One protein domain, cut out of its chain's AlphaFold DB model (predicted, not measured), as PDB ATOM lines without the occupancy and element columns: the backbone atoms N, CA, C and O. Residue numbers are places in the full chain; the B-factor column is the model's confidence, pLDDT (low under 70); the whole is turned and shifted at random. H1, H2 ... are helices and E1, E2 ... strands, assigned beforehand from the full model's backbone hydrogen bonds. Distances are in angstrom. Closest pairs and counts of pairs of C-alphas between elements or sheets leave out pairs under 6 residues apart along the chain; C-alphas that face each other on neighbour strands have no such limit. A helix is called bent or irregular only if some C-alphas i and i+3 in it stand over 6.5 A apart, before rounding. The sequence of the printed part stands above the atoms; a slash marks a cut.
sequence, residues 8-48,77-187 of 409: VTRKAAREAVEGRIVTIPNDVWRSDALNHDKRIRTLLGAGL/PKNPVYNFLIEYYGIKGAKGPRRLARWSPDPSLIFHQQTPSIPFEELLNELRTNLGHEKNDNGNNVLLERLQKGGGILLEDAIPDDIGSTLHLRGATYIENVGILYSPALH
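AT A GLANCE: This is residues 8 to 48 and 77 to 187 of the 409 residues of the protein "Hypothetical protein" of Ditylum brightwellii (UniProt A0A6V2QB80). A small, twisted four-stranded sheet, E1 E2 E4 E3, makes the core, with the short helix H5 over one face and H6 of the helical hairpin H6 and H7 over the other; from one end of the sheet the long helix H2 runs away as an arm, with the small helices H3 and H4 toward its far end. The chain returns from H4 to H5, over one face of the sheet, H1 lies near the end of H7, and residues 133 to 138, at the tip of the H6 and H7 hairpin, stick out. The printed part has 152 residues with seven named helices and four named strands, in the order H1 E1 H2 H3 H4 H5 H6 H7 E2 E3 E4. The sheet is mixed and the class is mixed, helices and strands. The whole is only just loose, close to compact, with a radius of gyration of the C-alphas of 18.2 A and spans of 53 by 40 by 30 A.

HOW THE PARTS SIT: H1, residues 8 to 15, is close but not clearly touching H7, residues 137 to 150, the closest C-alphas being those of Arg 14 and Lys 149 at 7.8 A. E1, residues 21 to 24, is an edge strand, parallel to E2, residues 152 to 156, at 35 degrees, with N 22 and O 152 at 2.9 A, within hydrogen-bond range. H2, residues 26 to 47, only grazes the sheet with residues 26 to 30; its closest C-alpha pair to E2 is Asn 26 and Glu 156, 5.1 A. H2 is irregular, with C-alphas 43 and 46 7.6 A apart. H4, residues 95 to 100, is close but not clearly touching H2, at a steep tilt of 61 degrees, opposite ways, the closest C-alphas being those of Ile 40 and Leu 100 at 6.9 A. H3, residues 83 to 87, is only just apart from H2, at a closest 8.1 A. H5, residues 107 to 111, is on the sheet at a height of 8.1 A, only just over E1, on which 3 of its 5 C-alphas fall; the closest are those of Val 22 and Ile 110, 6.0 A. On the opposite face is H6, residues 120 to 131, across E3, residues 172 to 175, at 81 degrees on the local plane; the closest C-alphas are those of Leu 127 and Ile 175, 6.4 A. H6 and H7 form a helical hairpin and touch through residues 140 to 144 of H7 alone, the C-alphas of Leu 131 and Asn 140 being closest at 6.5 A; the tilt of 35.1 degrees is only just steep. E4, residues 179 to 182, is antiparallel to E2, with N 153 and O 182 at 2.8 A, and forms a hairpin with E3, with N 175 and O 179 at 2.8 A, both within hydrogen-bond range. In H1, H3, H6 and H7 every O i to N i+4 pair is within hydrogen-bond range; in H2 16 of 18 are, in H4 1 of 2, and in H5 0 of 1, with 2 of 2 O i to N i+3 pairs.

IN THESE COORDINATES: H1 begins at C-alpha 8, (-37.286, -30.634, -47.139). H2 measures 31.9 A from C-alpha 26 to C-alpha 47, at (-31.964, -37.684, 0.216). H7 measures 20.4 A, H6 15.9 A and E2 12.6 A. E4 ends at C-alpha 182, (-22.804, -23.086, -25.794).

THE WHOLE: The farthest two C-alphas, those of Lys 78 and Glu 121, are 54.4 A apart. Residues 49 to 76 are not printed, and C-alphas 48 and 77 are 9.4 A apart across the cut. The link from E2 to E3, residues 157 to 171, is long. The mean pLDDT of the printed part is 82.2, and residues 8 to 19 and 113 to 142 are under 70.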
ATOM      1  N   VAL A   8     -36.786 -32.007 -46.969       42.78
ATOM      2  CA  VAL A   8     -37.286 -30.634 -47.139       42.78
ATOM      3  C   VAL A   8     -37.388 -29.890 -45.800       42.78
ATOM      4  O   VAL A   8     -36.959 -28.744 -45.727       42.78
ATOM      5  N   THR A   9     -37.860 -30.529 -44.720       58.94
ATOM      6  CA  THR A   9     -37.897 -29.901 -43.385       58.94
ATOM      7  C   THR A   9     -36.512 -29.778 -42.760       58.94
ATOM      8  O   THR A   9     -36.245 -28.776 -42.109       58.94
ATOM      9  N   ARG A  10     -35.588 -30.720 -43.019       57.44
ATOM     10  CA  ARG A  10     -34.178 -30.558 -42.610       57.44
ATOM     11  C   ARG A  10     -33.500 -29.397 -43.331       57.44
ATOM     12  O   ARG A  10     -32.760 -28.656 -42.702       57.44
ATOM     13  N   LYS A  11     -33.746 -29.226 -44.633       57.38
ATOM     14  CA  LYS A  11     -33.190 -28.106 -45.405       57.38
ATOM     15  C   LYS A  11     -33.721 -26.756 -44.904       57.38
ATOM     16  O   LYS A  11     -32.920 -25.871 -44.638       57.38
ATOM     17  N   ALA A  12     -35.034 -26.634 -44.704       59.91
ATOM     18  CA  ALA A  12     -35.644 -25.416 -44.169       59.91
ATOM     19  C   ALA A  12     -35.155 -25.086 -42.744       59.91
ATOM     20  O   ALA A  12     -34.905 -23.928 -42.431       59.91
ATOM     21  N   ALA A  13     -34.959 -26.100 -41.893       60.59
ATOM     22  CA  ALA A  13     -34.384 -25.904 -40.564       60.59
ATOM     23  C   ALA A  13     -32.903 -25.482 -40.616       60.59
ATOM     24  O   ALA A  13     -32.487 -24.661 -39.813       60.59
ATOM     25  N   ARG A  14     -32.119 -25.976 -41.587       60.88
ATOM     26  CA  ARG A  14     -30.717 -25.560 -41.800       60.88
ATOM     27  C   ARG A  14     -30.602 -24.095 -42.229       60.88
ATOM     28  O   ARG A  14     -29.834 -23.351 -41.631       60.88
ATOM     29  N   GLU A  15     -31.409 -23.666 -43.200       62.81
ATOM     30  CA  GLU A  15     -31.505 -22.247 -43.599       62.81
ATOM     31  C   GLU A  15     -31.956 -21.363 -42.419       62.81
ATOM     32  O   GLU A  15     -31.610 -20.186 -42.330       62.81
ATOM     33  N   ALA A  16     -32.685 -21.946 -41.462       61.34
ATOM     34  CA  ALA A  16     -33.087 -21.298 -40.226       61.34
ATOM     35  C   ALA A  16     -32.056 -21.380 -39.082       61.34
ATOM     36  O   ALA A  16     -32.405 -21.045 -37.960       61.34
ATOM     37  N   VAL A  17     -30.814 -21.813 -39.289       64.56
ATOM     38  CA  VAL A  17     -29.787 -21.847 -38.219       64.56
ATOM     39  C   VAL A  17     -28.501 -21.128 -38.628       64.56
ATOM     40  O   VAL A  17     -27.760 -20.654 -37.767       64.56
ATOM     41  N   GLU A  18     -28.259 -20.974 -39.929       67.31
ATOM     42  CA  GLU A  18     -27.059 -20.324 -40.451       67.31
ATOM     43  C   GLU A  18     -26.887 -18.890 -39.904       67.31
ATOM     44  O   GLU A  18     -27.790 -18.055 -39.964       67.31
ATOM     45  N   GLY A  19     -25.722 -18.631 -39.314       64.31
ATOM     46  CA  GLY A  19     -25.297 -17.372 -38.711       64.31
ATOM     47  C   GLY A  19     -25.959 -17.033 -37.373       64.31
ATOM     48  O   GLY A  19     -25.863 -15.888 -36.935       64.31
ATOM     49  N   ARG A  20     -26.676 -17.965 -36.728       76.06
ATOM     50  CA  ARG A  20     -27.523 -17.630 -35.570       76.06
ATOM     51  C   ARG A  20     -26.833 -17.838 -34.233       76.06
ATOM     52  O   ARG A  20     -26.638 -18.966 -33.785       76.06
ATOM     53  N   ILE A  21     -26.570 -16.730 -33.550       82.50
ATOM     54  CA  ILE A  21     -26.268 -16.724 -32.120       82.50
ATOM     55  C   ILE A  21     -27.456 -16.116 -31.397       82.50
ATOM     56  O   ILE A  21     -27.840 -14.979 -31.670       82.50
ATOM     57  N   VAL A  22     -28.053 -16.900 -30.506       85.88
ATOM     58  CA  VAL A  22     -29.102 -16.423 -29.610       85.88
ATOM     59  C   VAL A  22     -28.443 -15.963 -28.333       85.88
ATOM     60  O   VAL A  22     -27.711 -16.722 -27.699       85.88
ATOM     61  N   THR A  23     -28.717 -14.730 -27.951       87.94
ATOM     62  CA  THR A  23     -28.139 -14.147 -26.755       87.94
ATOM     63  C   THR A  23     -29.170 -14.161 -25.631       87.94
ATOM     64  O   THR A  23     -30.301 -13.716 -25.820       87.94
ATOM     65  N   ILE A  24     -28.799 -14.703 -24.471       91.50
ATOM     66  CA  ILE A  24     -29.629 -14.687 -23.265       91.50
ATOM     67  C   ILE A  24     -29.062 -13.627 -22.317       91.50
ATOM     68  O   ILE A  24     -27.910 -13.776 -21.887       91.50
ATOM     69  N   PRO A  25     -29.856 -12.599 -21.966       93.31
ATOM     70  CA  PRO A  25     -29.428 -11.552 -21.051       93.31
ATOM     71  C   PRO A  25     -29.000 -12.073 -19.680       93.31
ATOM     72  O   PRO A  25     -29.520 -13.078 -19.181       93.31
ATOM     73  N   ASN A  26     -28.053 -11.363 -19.068       94.81
ATOM     74  CA  ASN A  26     -27.433 -11.711 -17.789       94.81
ATOM     75  C   ASN A  26     -28.454 -11.953 -16.663       94.81
ATOM     76  O   ASN A  26     -28.430 -12.981 -15.981       94.81
ATOM     77  N   ASP A  27     -29.390 -11.024 -16.495       95.19
ATOM     78  CA  ASP A  27     -30.446 -11.100 -15.489       95.19
ATOM     79  C   ASP A  27     -31.367 -12.311 -15.697       95.19
ATOM     80  O   ASP A  27     -31.725 -12.987 -14.727       95.19
ATOM     81  N   VAL A  28     -31.682 -12.635 -16.956       95.62
ATOM     82  CA  VAL A  28     -32.522 -13.779 -17.330       95.62
ATOM     83  C   VAL A  28     -31.831 -15.097 -16.983       95.62
ATOM     84  O   VAL A  28     -32.351 -15.864 -16.169       95.62
ATOM     85  N   TRP A  29     -30.639 -15.366 -17.533       96.56
ATOM     86  CA  TRP A  29     -30.006 -16.674 -17.327       96.56
ATOM     87  C   TRP A  29     -29.579 -16.887 -15.872       96.56
ATOM     88  O   TRP A  29     -29.658 -18.011 -15.371       96.56
ATOM     89  N   ARG A  30     -29.172 -15.833 -15.146       97.88
ATOM     90  CA  ARG A  30     -28.848 -15.952 -13.714       97.88
ATOM     91  C   ARG A  30     -30.083 -16.247 -12.871       97.88
ATOM     92  O   ARG A  30     -29.998 -17.061 -11.947       97.88
ATOM     93  N   SER A  31     -31.215 -15.614 -13.177       97.88
ATOM     94  CA  SER A  31     -32.493 -15.899 -12.517       97.88
ATOM     95  C   SER A  31     -32.916 -17.353 -12.742       97.88
ATOM     96  O   SER A  31     -33.210 -18.072 -11.781       97.88
ATOM     97  N   ASP A  32     -32.860 -17.829 -13.985       97.88
ATOM     98  CA  ASP A  32     -33.236 -19.201 -14.332       97.88
ATOM     99  C   ASP A  32     -32.294 -20.237 -13.713       97.88
ATOM    100  O   ASP A  32     -32.748 -21.249 -13.170       97.88
ATOM    101  N   ALA A  33     -30.988 -19.955 -13.693       98.19
ATOM    102  CA  ALA A  33     -30.012 -20.803 -13.026       98.19
ATOM    103  C   ALA A  33     -30.264 -20.907 -11.515       98.19
ATOM    104  O   ALA A  33     -30.204 -22.001 -10.949       98.19
ATOM    105  N   LEU A  34     -30.612 -19.795 -10.859       97.88
ATOM    106  CA  LEU A  34     -30.976 -19.789  -9.442       97.88
ATOM    107  C   LEU A  34     -32.257 -20.594  -9.176       97.88
ATOM    108  O   LEU A  34     -32.344 -21.315  -8.178       97.88
ATOM    109  N   ASN A  35     -33.258 -20.480 -10.048       98.19
ATOM    110  CA  ASN A  35     -34.506 -21.233  -9.928       98.19
ATOM    111  C   ASN A  35     -34.273 -22.739 -10.102       98.19
ATOM    112  O   ASN A  35     -34.818 -23.541  -9.337       98.19
ATOM    113  N   HIS A  36     -33.413 -23.123 -11.046       98.25
ATOM    114  CA  HIS A  36     -33.005 -24.510 -11.234       98.25
ATOM    115  C   HIS A  36     -32.250 -25.065 -10.020       98.25
ATOM    116  O   HIS A  36     -32.624 -26.125  -9.516       98.25
ATOM    117  N   ASP A  37     -31.265 -24.339  -9.474       97.62
ATOM    118  CA  ASP A  37     -30.552 -24.745  -8.249       97.62
ATOM    119  C   ASP A  37     -31.533 -24.998  -7.090       97.62
ATOM    120  O   ASP A  37     -31.516 -26.073  -6.480       97.62
ATOM    121  N   LYS A  38     -32.471 -24.069  -6.847       97.88
ATOM    122  CA  LYS A  38     -33.523 -24.224  -5.824       97.88
ATOM    123  C   LYS A  38     -34.397 -25.454  -6.064       97.88
ATOM    124  O   LYS A  38     -34.712 -26.183  -5.116       97.88
ATOM    125  N   ARG A  39     -34.788 -25.713  -7.316       98.19
ATOM    126  CA  ARG A  39     -35.587 -26.892  -7.673       98.19
ATOM    127  C   ARG A  39     -34.821 -28.183  -7.395       98.19
ATOM    128  O   ARG A  39     -35.367 -29.076  -6.752       98.19
ATOM    129  N   ILE A  40     -33.556 -28.277  -7.806       98.12
ATOM    130  CA  ILE A  40     -32.732 -29.471  -7.570       98.12
ATOM    131  C   ILE A  40     -32.504 -29.696  -6.071       98.12
ATOM    132  O   ILE A  40     -32.608 -30.831  -5.606       98.12
ATOM    133  N   ARG A  41     -32.280 -28.635  -5.284       96.81
ATOM    134  CA  ARG A  41     -32.206 -28.735  -3.813       96.81
ATOM    135  C   ARG A  41     -33.489 -29.291  -3.212       96.81
ATOM    136  O   ARG A  41     -33.428 -30.131  -2.322       96.81
ATOM    137  N   THR A  42     -34.636 -28.851  -3.718       97.88
ATOM    138  CA  THR A  42     -35.947 -29.314  -3.255       97.88
ATOM    139  C   THR A  42     -36.150 -30.792  -3.584       97.88
ATOM    140  O   THR A  42     -36.491 -31.575  -2.701       97.88
ATOM    141  N   LEU A  43     -35.868 -31.196  -4.829       98.19
ATOM    142  CA  LEU A  43     -36.001 -32.585  -5.282       98.19
ATOM    143  C   LEU A  43     -35.065 -33.542  -4.538       98.19
ATOM    144  O   LEU A  43     -35.453 -34.670  -4.261       98.19
ATOM    145  N   LEU A  44     -33.844 -33.110  -4.208       97.25
ATOM    146  CA  LEU A  44     -32.860 -33.945  -3.512       97.25
ATOM    147  C   LEU A  44     -32.942 -33.853  -1.987       97.25
ATOM    148  O   LEU A  44     -32.331 -34.678  -1.313       97.25
ATOM    149  N   GLY A  45     -33.679 -32.885  -1.435       95.06
ATOM    150  CA  GLY A  45     -33.619 -32.503  -0.022       95.06
ATOM    151  C   GLY A  45     -33.781 -33.669   0.953       95.06
ATOM    152  O   GLY A  45     -32.982 -33.811   1.871       95.06
ATOM    153  N   ALA A  46     -34.753 -34.556   0.717       93.50
ATOM    154  CA  ALA A  46     -34.992 -35.717   1.582       93.50
ATOM    155  C   ALA A  46     -33.920 -36.821   1.467       93.50
ATOM    156  O   ALA A  46     -33.884 -37.736   2.286       93.50
ATOM    157  N   GLY A  47     -33.073 -36.763   0.437       93.69
ATOM    158  CA  GLY A  47     -31.964 -37.684   0.216       93.69
ATOM    159  C   GLY A  47     -30.607 -37.143   0.651       93.69
ATOM    160  O   GLY A  47     -29.640 -37.899   0.641       93.69
ATOM    161  N   LEU A  48     -30.501 -35.858   0.993       94.19
ATOM    162  CA  LEU A  48     -29.250 -35.222   1.398       94.19
ATOM    163  C   LEU A  48     -28.928 -35.530   2.865       94.19
ATOM    164  O   LEU A  48     -29.783 -35.436   3.742       94.19
ATOM    165  N   PRO A  77     -26.272 -42.801   1.196       92.88
ATOM    166  CA  PRO A  77     -26.192 -44.060   0.463       92.88
ATOM    167  C   PRO A  77     -27.170 -45.127   0.964       92.88
ATOM    168  O   PRO A  77     -27.397 -46.109   0.258       92.88
ATOM    169  N   LYS A  78     -27.750 -44.959   2.156       92.38
ATOM    170  CA  LYS A  78     -28.727 -45.895   2.718       92.38
ATOM    171  C   LYS A  78     -30.168 -45.535   2.377       92.38
ATOM    172  O   LYS A  78     -31.032 -46.402   2.481       92.38
ATOM    173  N   ASN A  79     -30.441 -44.308   1.933       94.88
ATOM    174  CA  ASN A  79     -31.792 -43.917   1.561       94.88
ATOM    175  C   ASN A  79     -32.213 -44.635   0.261       94.88
ATOM    176  O   ASN A  79     -31.658 -44.346  -0.805       94.88
ATOM    177  N   PRO A  80     -33.209 -45.538   0.299       94.44
ATOM    178  CA  PRO A  80     -33.509 -46.416  -0.831       94.44
ATOM    179  C   PRO A  80     -34.130 -45.696  -2.036       94.44
ATOM    180  O   PRO A  80     -34.111 -46.235  -3.147       94.44
ATOM    181  N   VAL A  81     -34.641 -44.472  -1.848       96.38
ATOM    182  CA  VAL A  81     -35.152 -43.641  -2.949       96.38
ATOM    183  C   VAL A  81     -34.031 -42.916  -3.682       96.38
ATOM    184  O   VAL A  81     -34.150 -42.699  -4.879       96.38
ATOM    185  N   TYR A  82     -32.945 -42.551  -2.998       96.69
ATOM    186  CA  TYR A  82     -31.898 -41.690  -3.564       96.69
ATOM    187  C   TYR A  82     -30.592 -42.426  -3.864       96.69
ATOM    188  O   TYR A  82     -29.807 -41.954  -4.688       96.69
ATOM    189  N   ASN A  83     -30.360 -43.594  -3.261       93.88
ATOM    190  CA  ASN A  83     -29.124 -44.351  -3.448       93.88
ATOM    191  C   ASN A  83     -28.867 -44.743  -4.913       93.88
ATOM    192  O   ASN A  83     -27.714 -44.779  -5.344       93.88
ATOM    193  N   PHE A  84     -29.918 -44.927  -5.720       93.38
ATOM    194  CA  PHE A  84     -29.769 -45.254  -7.139       93.38
ATOM    195  C   PHE A  84     -29.049 -44.145  -7.929       93.38
ATOM    196  O   PHE A  84     -28.290 -44.437  -8.853       93.38
ATOM    197  N   LEU A  85     -29.196 -42.875  -7.528       96.25
ATOM    198  CA  LEU A  85     -28.462 -41.761  -8.137       96.25
ATOM    199  C   LEU A  85     -26.947 -41.926  -7.932       96.25
ATOM    200  O   LEU A  85     -26.143 -41.589  -8.804       96.25
ATOM    201  N   ILE A  86     -26.541 -42.485  -6.792       94.44
ATOM    202  CA  ILE A  86     -25.141 -42.739  -6.451       94.44
ATOM    203  C   ILE A  86     -24.619 -43.948  -7.232       94.44
ATOM    204  O   ILE A  86     -23.564 -43.868  -7.870       94.44
ATOM    205  N   GLU A  87     -25.353 -45.061  -7.174       88.62
ATOM    206  CA  GLU A  87     -24.928 -46.362  -7.696       88.62
ATOM    207  C   GLU A  87     -24.939 -46.415  -9.225       88.62
ATOM    208  O   GLU A  87     -23.988 -46.915  -9.827       88.62
ATOM    209  N   TYR A  88     -25.975 -45.859  -9.856       87.56
ATOM    210  CA  TYR A  88     -26.187 -45.973 -11.299       87.56
ATOM    211  C   TYR A  88     -25.744 -44.730 -12.068       87.56
ATOM    212  O   TYR A  88     -25.276 -44.854 -13.202       87.56
ATOM    213  N   TYR A  89     -25.856 -43.539 -11.472       91.81
ATOM    214  CA  TYR A  89     -25.568 -42.271 -12.165       91.81
ATOM    215  C   TYR A  89     -24.317 -41.554 -11.646       91.81
ATOM    216  O   TYR A  89     -23.939 -40.501 -12.163       91.81
ATOM    217  N   GLY A  90     -23.623 -42.132 -10.660       92.38
ATOM    218  CA  GLY A  90     -22.339 -41.622 -10.182       92.38
ATOM    219  C   GLY A  90     -22.436 -40.284  -9.444       92.38
ATOM    220  O   GLY A  90     -21.454 -39.536  -9.401       92.38
ATOM    221  N   ILE A  91     -23.592 -39.975  -8.853       94.06
ATOM    222  CA  ILE A  91     -23.827 -38.763  -8.058       94.06
ATOM    223  C   ILE A  91     -23.208 -38.952  -6.664       94.06
ATOM    224  O   ILE A  91     -23.887 -39.256  -5.691       94.06
ATOM    225  N   LYS A  92     -21.877 -38.838  -6.580       91.19
ATOM    226  CA  LYS A  92     -21.084 -39.142  -5.373       91.19
ATOM    227  C   LYS A  92     -20.589 -37.887  -4.652       91.19
ATOM    228  O   LYS A  92     -20.179 -36.915  -5.291       91.19
ATOM    229  N   GLY A  93     -20.528 -37.959  -3.320       92.25
ATOM    230  CA  GLY A  93     -20.057 -36.865  -2.462       92.25
ATOM    231  C   GLY A  93     -20.904 -35.594  -2.604       92.25
ATOM    232  O   GLY A  93     -21.915 -35.595  -3.296       92.25
ATOM    233  N   ALA A  94     -20.469 -34.483  -2.005       90.06
ATOM    234  CA  ALA A  94     -21.153 -33.189  -2.149       90.06
ATOM    235  C   ALA A  94     -21.107 -32.637  -3.590       90.06
ATOM    236  O   ALA A  94     -22.015 -31.946  -4.046       90.06
ATOM    237  N   LYS A  95     -20.064 -32.997  -4.354       91.00
ATOM    238  CA  LYS A  95     -19.903 -32.566  -5.752       91.00
ATOM    239  C   LYS A  95     -20.944 -33.184  -6.686       91.00
ATOM    240  O   LYS A  95     -21.229 -32.587  -7.719       91.00
ATOM    241  N   GLY A  96     -21.477 -34.365  -6.367       92.69
ATOM    242  CA  GLY A  96     -22.499 -35.036  -7.166       92.69
ATOM    243  C   GLY A  96     -23.777 -34.199  -7.270       92.69
ATOM    244  O   GLY A  96     -24.072 -33.724  -8.364       92.69
ATOM    245  N   PRO A  97     -24.502 -33.973  -6.160       94.44
ATOM    246  CA  PRO A  97     -25.710 -33.145  -6.140       94.44
ATOM    247  C   PRO A  97     -25.475 -31.739  -6.691       94.44
ATOM    248  O   PRO A  97     -26.212 -31.295  -7.566       94.44
ATOM    249  N   ARG A  98     -24.363 -31.098  -6.306       94.06
ATOM    250  CA  ARG A  98     -23.958 -29.785  -6.833       94.06
ATOM    251  C   ARG A  98     -23.859 -29.750  -8.361       94.06
ATOM    252  O   ARG A  98     -24.189 -28.748  -8.980       94.06
ATOM    253  N   ARG A  99     -23.399 -30.831  -9.003       94.31
ATOM    254  CA  ARG A  99     -23.327 -30.901 -10.473       94.31
ATOM    255  C   ARG A  99     -24.701 -30.927 -11.137       94.31
ATOM    256  O   ARG A  99     -24.780 -30.508 -12.286       94.31
ATOM    257  N   LEU A 100     -25.729 -31.442 -10.461       95.88
ATOM    258  CA  LEU A 100     -27.094 -31.501 -10.989       95.88
ATOM    259  C   LEU A 100     -27.775 -30.130 -10.979       95.88
ATOM    260  O   LEU A 100     -28.621 -29.873 -11.827       95.88
ATOM    261  N   ALA A 101     -27.363 -29.254 -10.063       96.19
ATOM    262  CA  ALA A 101     -27.818 -27.870  -9.968       96.19
ATOM    263  C   ALA A 101     -27.177 -26.922 -10.993       96.19
ATOM    264  O   ALA A 101     -27.527 -25.746 -11.038       96.19
ATOM    265  N   ARG A 102     -26.260 -27.416 -11.832       97.19
ATOM    266  CA  ARG A 102     -25.754 -26.617 -12.947       97.19
ATOM    267  C   ARG A 102     -26.860 -26.405 -13.971       97.19
ATOM    268  O   ARG A 102     -27.618 -27.328 -14.264       97.19
ATOM    269  N   TRP A 103     -26.922 -25.189 -14.485       98.19
ATOM    270  CA  TRP A 103     -27.907 -24.754 -15.453       98.19
ATOM    271  C   TRP A 103     -27.347 -24.811 -16.875       98.19
ATOM    272  O   TRP A 103     -26.151 -24.611 -17.108       98.19
ATOM    273  N   SER A 104     -28.240 -25.082 -17.816       96.56
ATOM    274  CA  SER A 104     -28.009 -25.076 -19.253       96.56
ATOM    275  C   SER A 104     -29.224 -24.480 -19.965       96.56
ATOM    276  O   SER A 104     -30.354 -24.773 -19.562       96.56
ATOM    277  N   PRO A 105     -29.004 -23.684 -21.026       94.69
ATOM    278  CA  PRO A 105     -30.089 -23.124 -21.820       94.69
ATOM    279  C   PRO A 105     -30.750 -24.189 -22.702       94.69
ATOM    280  O   PRO A 105     -30.146 -25.225 -22.993       94.69
ATOM    281  N   ASP A 106     -31.966 -23.908 -23.175       92.38
ATOM    282  CA  ASP A 106     -32.636 -24.720 -24.192       92.38
ATOM    283  C   ASP A 106     -32.014 -24.475 -25.583       92.38
ATOM    284  O   ASP A 106     -32.171 -23.378 -26.128       92.38
ATOM    285  N   PRO A 107     -31.344 -25.467 -26.209       90.06
ATOM    286  CA  PRO A 107     -30.787 -25.313 -27.552       90.06
ATOM    287  C   PRO A 107     -31.835 -25.022 -28.630       90.06
ATOM    288  O   PRO A 107     -31.477 -24.477 -29.675       90.06
ATOM    289  N   SER A 108     -33.108 -25.367 -28.395       88.38
ATOM    290  CA  SER A 108     -34.187 -25.144 -29.362       88.38
ATOM    291  C   SER A 108     -34.395 -23.658 -29.681       88.38
ATOM    292  O   SER A 108     -34.862 -23.312 -30.768       88.38
ATOM    293  N   LEU A 109     -33.954 -22.763 -28.786       88.12
ATOM    294  CA  LEU A 109     -33.973 -21.317 -28.995       88.12
ATOM    295  C   LEU A 109     -33.252 -20.906 -30.284       88.12
ATOM    296  O   LEU A 109     -33.670 -19.948 -30.922       88.12
ATOM    297  N   ILE A 110     -32.237 -21.655 -30.731       85.75
ATOM    298  CA  ILE A 110     -31.515 -21.381 -31.986       85.75
ATOM    299  C   ILE A 110     -32.462 -21.422 -33.205       85.75
ATOM    300  O   ILE A 110     -32.269 -20.683 -34.175       85.75
ATOM    301  N   PHE A 111     -33.525 -22.233 -33.152       82.25
ATOM    302  CA  PHE A 111     -34.531 -22.310 -34.216       82.25
ATOM    303  C   PHE A 111     -35.538 -21.153 -34.184       82.25
ATOM    304  O   PHE A 111     -36.129 -20.821 -35.217       82.25
ATOM    305  N   HIS A 112     -35.746 -20.528 -33.023       71.44
ATOM    306  CA  HIS A 112     -36.773 -19.515 -32.805       71.44
ATOM    307  C   HIS A 112     -36.160 -18.107 -32.834       71.44
ATOM    308  O   HIS A 112     -35.371 -17.733 -31.976       71.44
ATOM    309  N   GLN A 113     -36.522 -17.292 -33.834       59.78
ATOM    310  CA  GLN A 113     -36.074 -15.897 -33.922       59.78
ATOM    311  C   GLN A 113     -36.561 -15.082 -32.717       59.78
ATOM    312  O   GLN A 113     -37.732 -14.708 -32.664       59.78
ATOM    313  N   GLN A 114     -35.646 -14.728 -31.816       52.81
ATOM    314  CA  GLN A 114     -35.784 -13.576 -30.927       52.81
ATOM    315  C   GLN A 114     -34.436 -12.842 -30.867       52.81
ATOM    316  O   GLN A 114     -33.585 -13.156 -30.053       52.81
ATOM    317  N   THR A 115     -34.275 -11.923 -31.827       45.09
ATOM    318  CA  THR A 115     -33.423 -10.711 -31.854       45.09
ATOM    319  C   THR A 115     -31.929 -10.819 -31.477       45.09
ATOM    320  O   THR A 115     -31.605 -11.183 -30.354       45.09
ATOM    321  N   PRO A 116     -30.987 -10.376 -32.336       50.62
ATOM    322  CA  PRO A 116     -29.601 -10.183 -31.917       50.62
ATOM    323  C   PRO A 116     -29.444  -8.858 -31.146       50.62
ATOM    324  O   PRO A 116     -29.893  -7.815 -31.622       50.62
ATOM    325  N   SER A 117     -28.784  -8.885 -29.984       51.25
ATOM    326  CA  SER A 117     -28.286  -7.690 -29.276       51.25
ATOM    327  C   SER A 117     -26.910  -7.228 -29.790       51.25
ATOM    328  O   SER A 117     -26.562  -6.062 -29.625       51.25
ATOM    329  N   ILE A 118     -26.162  -8.098 -30.483       55.72
ATOM    330  CA  ILE A 118     -24.833  -7.824 -31.057       55.72
ATOM    331  C   ILE A 118     -24.818  -8.302 -32.522       55.72
ATOM    332  O   ILE A 118     -25.260  -9.426 -32.790       55.72
ATOM    333  N   PRO A 119     -24.336  -7.503 -33.497       61.31
ATOM    334  CA  PRO A 119     -24.154  -7.971 -34.867       61.31
ATOM    335  C   PRO A 119     -23.243  -9.206 -34.896       61.31
ATOM    336  O   PRO A 119     -22.126  -9.176 -34.390       61.31
ATOM    337  N   PHE A 120     -23.705 -10.293 -35.516       64.25
ATOM    338  CA  PHE A 120     -22.995 -11.579 -35.574       64.25
ATOM    339  C   PHE A 120     -21.522 -11.459 -36.022       64.25
ATOM    340  O   PHE A 120     -20.662 -12.169 -35.510       64.25
ATOM    341  N   GLU A 121     -21.213 -10.518 -36.917       64.75
ATOM    342  CA  GLU A 121     -19.845 -10.240 -37.380       64.75
ATOM    343  C   GLU A 121     -18.919  -9.664 -36.295       64.75
ATOM    344  O   GLU A 121     -17.727  -9.962 -36.282       64.75
ATOM    345  N   GLU A 122     -19.444  -8.864 -35.366       65.81
ATOM    346  CA  GLU A 122     -18.672  -8.291 -34.257       65.81
ATOM    347  C   GLU A 122     -18.289  -9.384 -33.250       65.81
ATOM    348  O   GLU A 122     -17.112  -9.548 -32.927       65.81
ATOM    349  N   LEU A 123     -19.251 -10.245 -32.907       68.00
ATOM    350  CA  LEU A 123     -19.017 -11.433 -32.085       68.00
ATOM    351  C   LEU A 123     -18.036 -12.415 -32.746       68.00
ATOM    352  O   LEU A 123     -17.180 -12.991 -32.075       68.00
ATOM    353  N   LEU A 124     -18.135 -12.620 -34.065       66.75
ATOM    354  CA  LEU A 124     -17.175 -13.448 -34.801       66.75
ATOM    355  C   LEU A 124     -15.761 -12.865 -34.752       66.75
ATOM    356  O   LEU A 124     -14.800 -13.632 -34.700       66.75
ATOM    357  N   ASN A 125     -15.609 -11.541 -34.760       68.81
ATOM    358  CA  ASN A 125     -14.301 -10.902 -34.639       68.81
ATOM    359  C   ASN A 125     -13.714 -11.072 -33.235       68.81
ATOM    360  O   ASN A 125     -12.538 -11.410 -33.115       68.81
ATOM    361  N   GLU A 126     -14.514 -10.946 -32.180       69.25
ATOM    362  CA  GLU A 126     -14.060 -11.225 -30.811       69.25
ATOM    363  C   GLU A 126     -13.741 -12.707 -30.597       69.25
ATOM    364  O   GLU A 126     -12.746 -13.043 -29.952       69.25
ATOM    365  N   LEU A 127     -14.523 -13.611 -31.196       66.88
ATOM    366  CA  LEU A 127     -14.214 -15.039 -31.245       66.88
ATOM    367  C   LEU A 127     -12.907 -15.312 -31.994       66.88
ATOM    368  O   LEU A 127     -12.110 -16.115 -31.523       66.88
ATOM    369  N   ARG A 128     -12.656 -14.646 -33.129       66.69
ATOM    370  CA  ARG A 128     -11.386 -14.751 -33.874       66.69
ATOM    371  C   ARG A 128     -10.203 -14.291 -33.027       66.69
ATOM    372  O   ARG A 128      -9.195 -14.990 -33.000       66.69
ATOM    373  N   THR A 129     -10.333 -13.169 -32.322       65.44
ATOM    374  CA  THR A 129      -9.286 -12.641 -31.433       65.44
ATOM    375  C   THR A 129      -9.032 -13.573 -30.246       65.44
ATOM    376  O   THR A 129      -7.882 -13.879 -29.946       65.44
ATOM    377  N   ASN A 130     -10.087 -14.101 -29.616       62.56
ATOM    378  CA  ASN A 130      -9.974 -15.012 -28.470       62.56
ATOM    379  C   ASN A 130      -9.483 -16.420 -28.845       62.56
ATOM    380  O   ASN A 130      -8.733 -17.038 -28.091       62.56
ATOM    381  N   LEU A 131      -9.886 -16.942 -30.007       59.88
ATOM    382  CA  LEU A 131      -9.407 -18.227 -30.527       59.88
ATOM    383  C   LEU A 131      -8.001 -18.107 -31.155       59.88
ATOM    384  O   LEU A 131      -7.358 -19.126 -31.406       59.88
ATOM    385  N   GLY A 132      -7.498 -16.891 -31.402       49.09
ATOM    386  CA  GLY A 132      -6.309 -16.627 -32.212       49.09
ATOM    387  C   GLY A 132      -5.188 -15.848 -31.518       49.09
ATOM    388  O   GLY A 132      -4.984 -14.676 -31.811       49.09
ATOM    389  N   HIS A 133      -4.360 -16.549 -30.733       44.69
ATOM    390  CA  HIS A 133      -2.920 -16.249 -30.608       44.69
ATOM    391  C   HIS A 133      -2.018 -17.506 -30.613       44.69
ATOM    392  O   HIS A 133      -0.814 -17.406 -30.369       44.69
ATOM    393  N   GLU A 134      -2.549 -18.686 -30.960       44.19
ATOM    394  CA  GLU A 134      -1.746 -19.893 -31.196       44.19
ATOM    395  C   GLU A 134      -1.714 -20.252 -32.690       44.19
ATOM    396  O   GLU A 134      -2.724 -20.197 -33.384       44.19
ATOM    397  N   LYS A 135      -0.518 -20.593 -33.193       41.81
ATOM    398  CA  LYS A 135      -0.163 -20.826 -34.607       41.81
ATOM    399  C   LYS A 135      -0.887 -22.029 -35.244       41.81
ATOM    400  O   LYS A 135      -0.242 -23.027 -35.565       41.81
ATOM    401  N   ASN A 136      -2.204 -21.961 -35.433       48.41
ATOM    402  CA  ASN A 136      -2.980 -23.014 -36.094       48.41
ATOM    403  C   ASN A 136      -4.217 -22.457 -36.839       48.41
ATOM    404  O   ASN A 136      -5.361 -22.788 -36.524       48.41
ATOM    405  N   ASP A 137      -3.986 -21.629 -37.867       55.47
ATOM    406  CA  ASP A 137      -5.028 -20.945 -38.663       55.47
ATOM    407  C   ASP A 137      -6.120 -21.875 -39.232       55.47
ATOM    408  O   ASP A 137      -7.280 -21.481 -39.355       55.47
ATOM    409  N   ASN A 138      -5.801 -23.139 -39.530       57.31
ATOM    410  CA  ASN A 138      -6.785 -24.090 -40.061       57.31
ATOM    411  C   ASN A 138      -7.820 -24.552 -39.020       57.31
ATOM    412  O   ASN A 138      -8.971 -24.783 -39.376       57.31
ATOM    413  N   GLY A 139      -7.440 -24.702 -37.746       55.47
ATOM    414  CA  GLY A 139      -8.349 -25.203 -36.706       55.47
ATOM    415  C   GLY A 139      -9.416 -24.179 -36.319       55.47
ATOM    416  O   GLY A 139     -10.591 -24.519 -36.173       55.47
ATOM    417  N   ASN A 140      -9.016 -22.910 -36.235       63.12
ATOM    418  CA  ASN A 140      -9.904 -21.802 -35.887       63.12
ATOM    419  C   ASN A 140     -10.920 -21.503 -36.994       63.12
ATOM    420  O   ASN A 140     -12.097 -21.296 -36.700       63.12
ATOM    421  N   ASN A 141     -10.505 -21.572 -38.263       66.12
ATOM    422  CA  ASN A 141     -11.416 -21.410 -39.398       66.12
ATOM    423  C   ASN A 141     -12.509 -22.489 -39.424       66.12
ATOM    424  O   ASN A 141     -13.672 -22.167 -39.648       66.12
ATOM    425  N   VAL A 142     -12.170 -23.743 -39.103       68.62
ATOM    426  CA  VAL A 142     -13.155 -24.836 -39.012       68.62
ATOM    427  C   VAL A 142     -14.147 -24.606 -37.865       68.62
ATOM    428  O   VAL A 142     -15.339 -24.860 -38.027       68.62
ATOM    429  N   LEU A 143     -13.701 -24.115 -36.705       70.31
ATOM    430  CA  LEU A 143     -14.600 -23.808 -35.583       70.31
ATOM    431  C   LEU A 143     -15.584 -22.686 -35.929       70.31
ATOM    432  O   LEU A 143     -16.780 -22.819 -35.668       70.31
ATOM    433  N   LEU A 144     -15.089 -21.613 -36.548       72.25
ATOM    434  CA  LEU A 144     -15.907 -20.477 -36.972       72.25
ATOM    435  C   LEU A 144     -16.909 -20.881 -38.053       72.25
ATOM    436  O   LEU A 144     -18.081 -20.537 -37.946       72.25
ATOM    437  N   GLU A 145     -16.492 -21.678 -39.038       75.06
ATOM    438  CA  GLU A 145     -17.388 -22.202 -40.073       75.06
ATOM    439  C   GLU A 145     -18.505 -23.068 -39.467       75.06
ATOM    440  O   GLU A 145     -19.669 -22.975 -39.858       75.06
ATOM    441  N   ARG A 146     -18.188 -23.896 -38.462       77.88
ATOM    442  CA  ARG A 146     -19.202 -24.712 -37.780       77.88
ATOM    443  C   ARG A 146     -20.148 -23.885 -36.920       77.88
ATOM    444  O   ARG A 146     -21.336 -24.193 -36.898       77.88
ATOM    445  N   LEU A 147     -19.657 -22.849 -36.240       77.25
ATOM    446  CA  LEU A 147     -20.511 -21.896 -35.523       77.25
ATOM    447  C   LEU A 147     -21.434 -21.142 -36.482       77.25
ATOM    448  O   LEU A 147     -22.622 -21.016 -36.203       77.25
ATOM    449  N   GLN A 148     -20.914 -20.715 -37.634       75.19
ATOM    450  CA  GLN A 148     -21.712 -20.105 -38.693       75.19
ATOM    451  C   GLN A 148     -22.798 -21.050 -39.205       75.19
ATOM    452  O   GLN A 148     -23.883 -20.592 -39.518       75.19
ATOM    453  N   LYS A 149     -22.572 -22.362 -39.261       74.94
ATOM    454  CA  LYS A 149     -23.574 -23.298 -39.795       74.94
ATOM    455  C   LYS A 149     -24.559 -23.842 -38.761       74.94
ATOM    456  O   LYS A 149     -25.709 -24.099 -39.105       74.94
ATOM    457  N   GLY A 150     -24.118 -24.062 -37.523       76.12
ATOM    458  CA  GLY A 150     -24.909 -24.738 -36.485       76.12
ATOM    459  C   GLY A 150     -25.332 -23.854 -35.310       76.12
ATOM    460  O   GLY A 150     -25.994 -24.347 -34.397       76.12
ATOM    461  N   GLY A 151     -24.963 -22.571 -35.330       84.00
ATOM    462  CA  GLY A 151     -25.385 -21.569 -34.359       84.00
ATOM    463  C   GLY A 151     -24.900 -21.821 -32.931       84.00
ATOM    464  O   GLY A 151     -24.029 -22.657 -32.669       84.00
ATOM    465  N   GLY A 152     -25.460 -21.082 -31.978       89.06
ATOM    466  CA  GLY A 152     -25.118 -21.209 -30.564       89.06
ATOM    467  C   GLY A 152     -25.922 -20.283 -29.661       89.06
ATOM    468  O   GLY A 152     -26.658 -19.419 -30.131       89.06
ATOM    469  N   ILE A 153     -25.776 -20.486 -28.356       91.50
ATOM    470  CA  ILE A 153     -26.410 -19.678 -27.318       91.50
ATOM    471  C   ILE A 153     -25.331 -18.985 -26.501       91.50
ATOM    472  O   ILE A 153     -24.523 -19.655 -25.852       91.50
ATOM    473  N   LEU A 154     -25.325 -17.659 -26.543       92.06
ATOM    474  CA  LEU A 154     -24.435 -16.796 -25.783       92.06
ATOM    475  C   LEU A 154     -25.128 -16.350 -24.494       92.06
ATOM    476  O   LEU A 154     -26.219 -15.793 -24.532       92.06
ATOM    477  N   LEU A 155     -24.486 -16.582 -23.356       95.19
ATOM    478  CA  LEU A 155     -24.920 -16.078 -22.056       95.19
ATOM    479  C   LEU A 155     -24.152 -14.787 -21.765       95.19
ATOM    480  O   LEU A 155     -22.946 -14.858 -21.510       95.19
ATOM    481  N   GLU A 156     -24.827 -13.635 -21.831       92.75
ATOM    482  CA  GLU A 156     -24.196 -12.316 -21.642       92.75
ATOM    483  C   GLU A 156     -23.557 -12.206 -20.254       92.75
ATOM    484  O   GLU A 156     -24.122 -12.680 -19.261       92.75
ATOM    485  N   ASP A 157     -22.373 -11.592 -20.198       93.38
ATOM    486  CA  ASP A 157     -21.590 -11.318 -18.984       93.38
ATOM    487  C   ASP A 157     -21.280 -12.552 -18.116       93.38
ATOM    488  O   ASP A 157     -20.940 -12.443 -16.930       93.38
ATOM    489  N   ALA A 158     -21.431 -13.757 -18.665       95.62
ATOM    490  CA  ALA A 158     -21.055 -14.973 -17.967       95.62
ATOM    491  C   ALA A 158     -19.523 -15.076 -17.915       95.62
ATOM    492  O   ALA A 158     -18.839 -14.996 -18.936       95.62
ATOM    493  N   ILE A 159     -18.972 -15.259 -16.716       95.56
ATOM    494  CA  ILE A 159     -17.522 -15.233 -16.476       95.56
ATOM    495  C   ILE A 159     -16.971 -16.646 -16.247       95.56
ATOM    496  O   ILE A 159     -17.731 -17.553 -15.899       95.56
ATOM    497  N   PRO A 160     -15.649 -16.880 -16.366       94.75
ATOM    498  CA  PRO A 160     -15.068 -18.214 -16.186       94.75
ATOM    499  C   PRO A 160     -15.419 -18.876 -14.846       94.75
ATOM    500  O   PRO A 160     -15.608 -20.092 -14.794       94.75
ATOM    501  N   ASP A 161     -15.581 -18.086 -13.781       94.62
ATOM    502  CA  ASP A 161     -15.978 -18.563 -12.451       94.62
ATOM    503  C   ASP A 161     -17.399 -19.148 -12.409       94.62
ATOM    504  O   ASP A 161     -17.687 -19.988 -11.549       94.62
ATOM    505  N   ASP A 162     -18.284 -18.759 -13.335       96.19
ATOM    506  CA  ASP A 162     -19.609 -19.365 -13.488       96.19
ATOM    507  C   ASP A 162     -19.493 -20.812 -14.007       96.19
ATOM    508  O   ASP A 162     -20.333 -21.663 -13.695       96.19
ATOM    509  N   ILE A 163     -18.426 -21.153 -14.742       94.69
ATOM    510  CA  ILE A 163     -18.228 -22.494 -15.300       94.69
ATOM    511  C   ILE A 163     -17.849 -23.485 -14.197       94.69
ATOM    512  O   ILE A 163     -16.838 -23.393 -13.507       94.69
ATOM    513  N   GLY A 164     -18.664 -24.523 -14.046       90.50
ATOM    514  CA  GLY A 164     -18.466 -25.567 -13.050       90.50
ATOM    515  C   GLY A 164     -18.988 -25.207 -11.656       90.50
ATOM    516  O   GLY A 164     -19.103 -26.117 -10.817       90.50
ATOM    517  N   SER A 165     -19.343 -23.944 -11.414       90.94
ATOM    518  CA  SER A 165     -20.157 -23.521 -10.276       90.94
ATOM    519  C   SER A 165     -21.639 -23.571 -10.660       90.94
ATOM    520  O   SER A 165     -22.312 -24.526 -10.273       90.94
ATOM    521  N   THR A 166     -22.083 -22.632 -11.492       96.06
ATOM    522  CA  THR A 166     -23.462 -22.435 -11.958       96.06
ATOM    523  C   THR A 166     -23.704 -23.091 -13.313       96.06
ATOM    524  O   THR A 166     -24.762 -23.659 -13.546       96.06
ATOM    525  N   LEU A 167     -22.714 -23.062 -14.201       97.38
ATOM    526  CA  LEU A 167     -22.816 -23.516 -15.584       97.38
ATOM    527  C   LEU A 167     -22.033 -24.817 -15.816       97.38
ATOM    528  O   LEU A 167     -21.188 -25.241 -15.016       97.38
ATOM    529  N   HIS A 168     -22.305 -25.500 -16.923       95.19
ATOM    530  CA  HIS A 168     -21.619 -26.741 -17.280       95.19
ATOM    531  C   HIS A 168     -20.223 -26.497 -17.869       95.19
ATOM    532  O   HIS A 168     -20.051 -25.709 -18.785       95.19
ATOM    533  N   LEU A 169     -19.226 -27.268 -17.417       91.12
ATOM    534  CA  LEU A 169     -17.870 -27.251 -17.997       91.12
ATOM    535  C   LEU A 169     -17.839 -27.747 -19.448       91.12
ATOM    536  O   LEU A 169     -17.148 -27.197 -20.294       91.12
ATOM    537  N   ARG A 170     -18.562 -28.835 -19.724       88.44
ATOM    538  CA  ARG A 170     -18.592 -29.459 -21.049       88.44
ATOM    539  C   ARG A 170     -19.286 -28.511 -22.023       88.44
ATOM    540  O   ARG A 170     -20.406 -28.121 -21.733       88.44
ATOM    541  N   GLY A 171     -18.662 -28.223 -23.165       86.56
ATOM    542  CA  GLY A 171     -19.261 -27.449 -24.260       86.56
ATOM    543  C   GLY A 171     -19.319 -25.934 -24.050       86.56
ATOM    544  O   GLY A 171     -19.838 -25.252 -24.926       86.56
ATOM    545  N   ALA A 172     -18.807 -25.419 -22.929       90.44
ATOM    546  CA  ALA A 172     -18.694 -23.984 -22.693       90.44
ATOM    547  C   ALA A 172     -17.479 -23.417 -23.433       90.44
ATOM    548  O   ALA A 172     -16.387 -23.982 -23.368       90.44
ATOM    549  N   THR A 173     -17.654 -22.288 -24.108       89.38
ATOM    550  CA  THR A 173     -16.571 -21.498 -24.702       89.38
ATOM    551  C   THR A 173     -16.669 -20.082 -24.159       89.38
ATOM    552  O   THR A 173     -17.650 -19.394 -24.415       89.38
ATOM    553  N   TYR A 174     -15.688 -19.674 -23.357       89.12
ATOM    554  CA  TYR A 174     -15.620 -18.313 -22.832       89.12
ATOM    555  C   TYR A 174     -15.125 -17.356 -23.919       89.12
ATOM    556  O   TYR A 174     -14.168 -17.673 -24.628       89.12
ATOM    557  N   ILE A 175     -15.781 -16.206 -24.033       84.88
ATOM    558  CA  ILE A 175     -15.448 -15.120 -24.949       84.88
ATOM    559  C   ILE A 175     -15.193 -13.893 -24.077       84.88
ATOM    560  O   ILE A 175     -16.092 -13.422 -23.376       84.88
ATOM    561  N   GLU A 176     -13.948 -13.420 -24.076       80.88
ATOM    562  CA  GLU A 176     -13.509 -12.329 -23.210       80.88
ATOM    563  C   GLU A 176     -14.359 -11.071 -23.418       80.88
ATOM    564  O   GLU A 176     -14.585 -10.670 -24.551       80.88
ATOM    565  N   ASN A 177     -14.818 -10.464 -22.316       81.75
ATOM    566  CA  ASN A 177     -15.698  -9.285 -22.270       81.75
ATOM    567  C   ASN A 177     -17.109  -9.461 -22.860       81.75
ATOM    568  O   ASN A 177     -17.861  -8.493 -22.886       81.75
ATOM    569  N   VAL A 178     -17.489 -10.676 -23.265       86.38
ATOM    570  CA  VAL A 178     -18.810 -10.951 -23.846       86.38
ATOM    571  C   VAL A 178     -19.618 -11.914 -22.987       86.38
ATOM    572  O   VAL A 178     -20.760 -11.627 -22.633       86.38
ATOM    573  N   GLY A 179     -19.059 -13.086 -22.668       91.19
ATOM    574  CA  GLY A 179     -19.815 -14.124 -21.976       91.19
ATOM    575  C   GLY A 179     -19.372 -15.555 -22.265       91.19
ATOM    576  O   GLY A 179     -18.229 -15.826 -22.637       91.19
ATOM    577  N   ILE A 180     -20.302 -16.499 -22.102       93.31
ATOM    578  CA  ILE A 180     -20.071 -17.930 -22.348       93.31
ATOM    579  C   ILE A 180     -21.015 -18.437 -23.432       93.31
ATOM    580  O   ILE A 180     -22.233 -18.328 -23.317       93.31
ATOM    581  N   LEU A 181     -20.439 -19.052 -24.459       92.00
ATOM    582  CA  LEU A 181     -21.134 -19.649 -25.589       92.00
ATOM    583  C   LEU A 181     -21.285 -21.165 -25.409       92.00
ATOM    584  O   LEU A 181     -20.303 -21.874 -25.176       92.00
ATOM    585  N   TYR A 182     -22.504 -21.667 -25.602       93.31
ATOM    586  CA  TYR A 182     -22.804 -23.086 -25.794       93.31
ATOM    587  C   TYR A 182     -23.273 -23.330 -27.223       93.31
ATOM    588  O   TYR A 182     -24.272 -22.770 -27.664       93.31
ATOM    589  N   SER A 183     -22.591 -24.216 -27.947       91.44
ATOM    590  CA  SER A 183     -22.975 -24.583 -29.312       91.44
ATOM    591  C   SER A 183     -22.947 -26.101 -29.506       91.44
ATOM    592  O   SER A 183     -21.876 -26.710 -29.396       91.44
ATOM    593  N   PRO A 184     -24.090 -26.740 -29.832       89.81
ATOM    594  CA  PRO A 184     -24.108 -28.144 -30.239       89.81
ATOM    595  C   PRO A 184     -23.204 -28.423 -31.448       89.81
ATOM    596  O   PRO A 184     -22.584 -29.484 -31.521       89.81
ATOM    597  N   ALA A 185     -23.070 -27.455 -32.361       85.88
ATOM    598  CA  ALA A 185     -22.252 -27.542 -33.572       85.88
ATOM    599  C   ALA A 185     -20.776 -27.844 -33.274       85.88
ATOM    600  O   ALA A 185     -20.103 -28.545 -34.041       85.88
ATOM    601  N   LEU A 186     -20.289 -27.346 -32.135       85.94
ATOM    602  CA  LEU A 186     -18.920 -27.529 -31.656       85.94
ATOM    603  C   LEU A 186     -18.722 -28.807 -30.833       85.94
ATOM    604  O   LEU A 186     -17.598 -29.139 -30.451       85.94
ATOM    605  N   HIS A 187     -19.791 -29.562 -30.560       85.38
ATOM    606  CA  HIS A 187     -19.734 -30.669 -29.614       85.38
ATOM    607  C   HIS A 187     -18.724 -31.760 -30.000       85.38
ATOM    608  O   HIS A 187     -18.013 -32.291 -29.142       85.38
TER     609      HIS A 187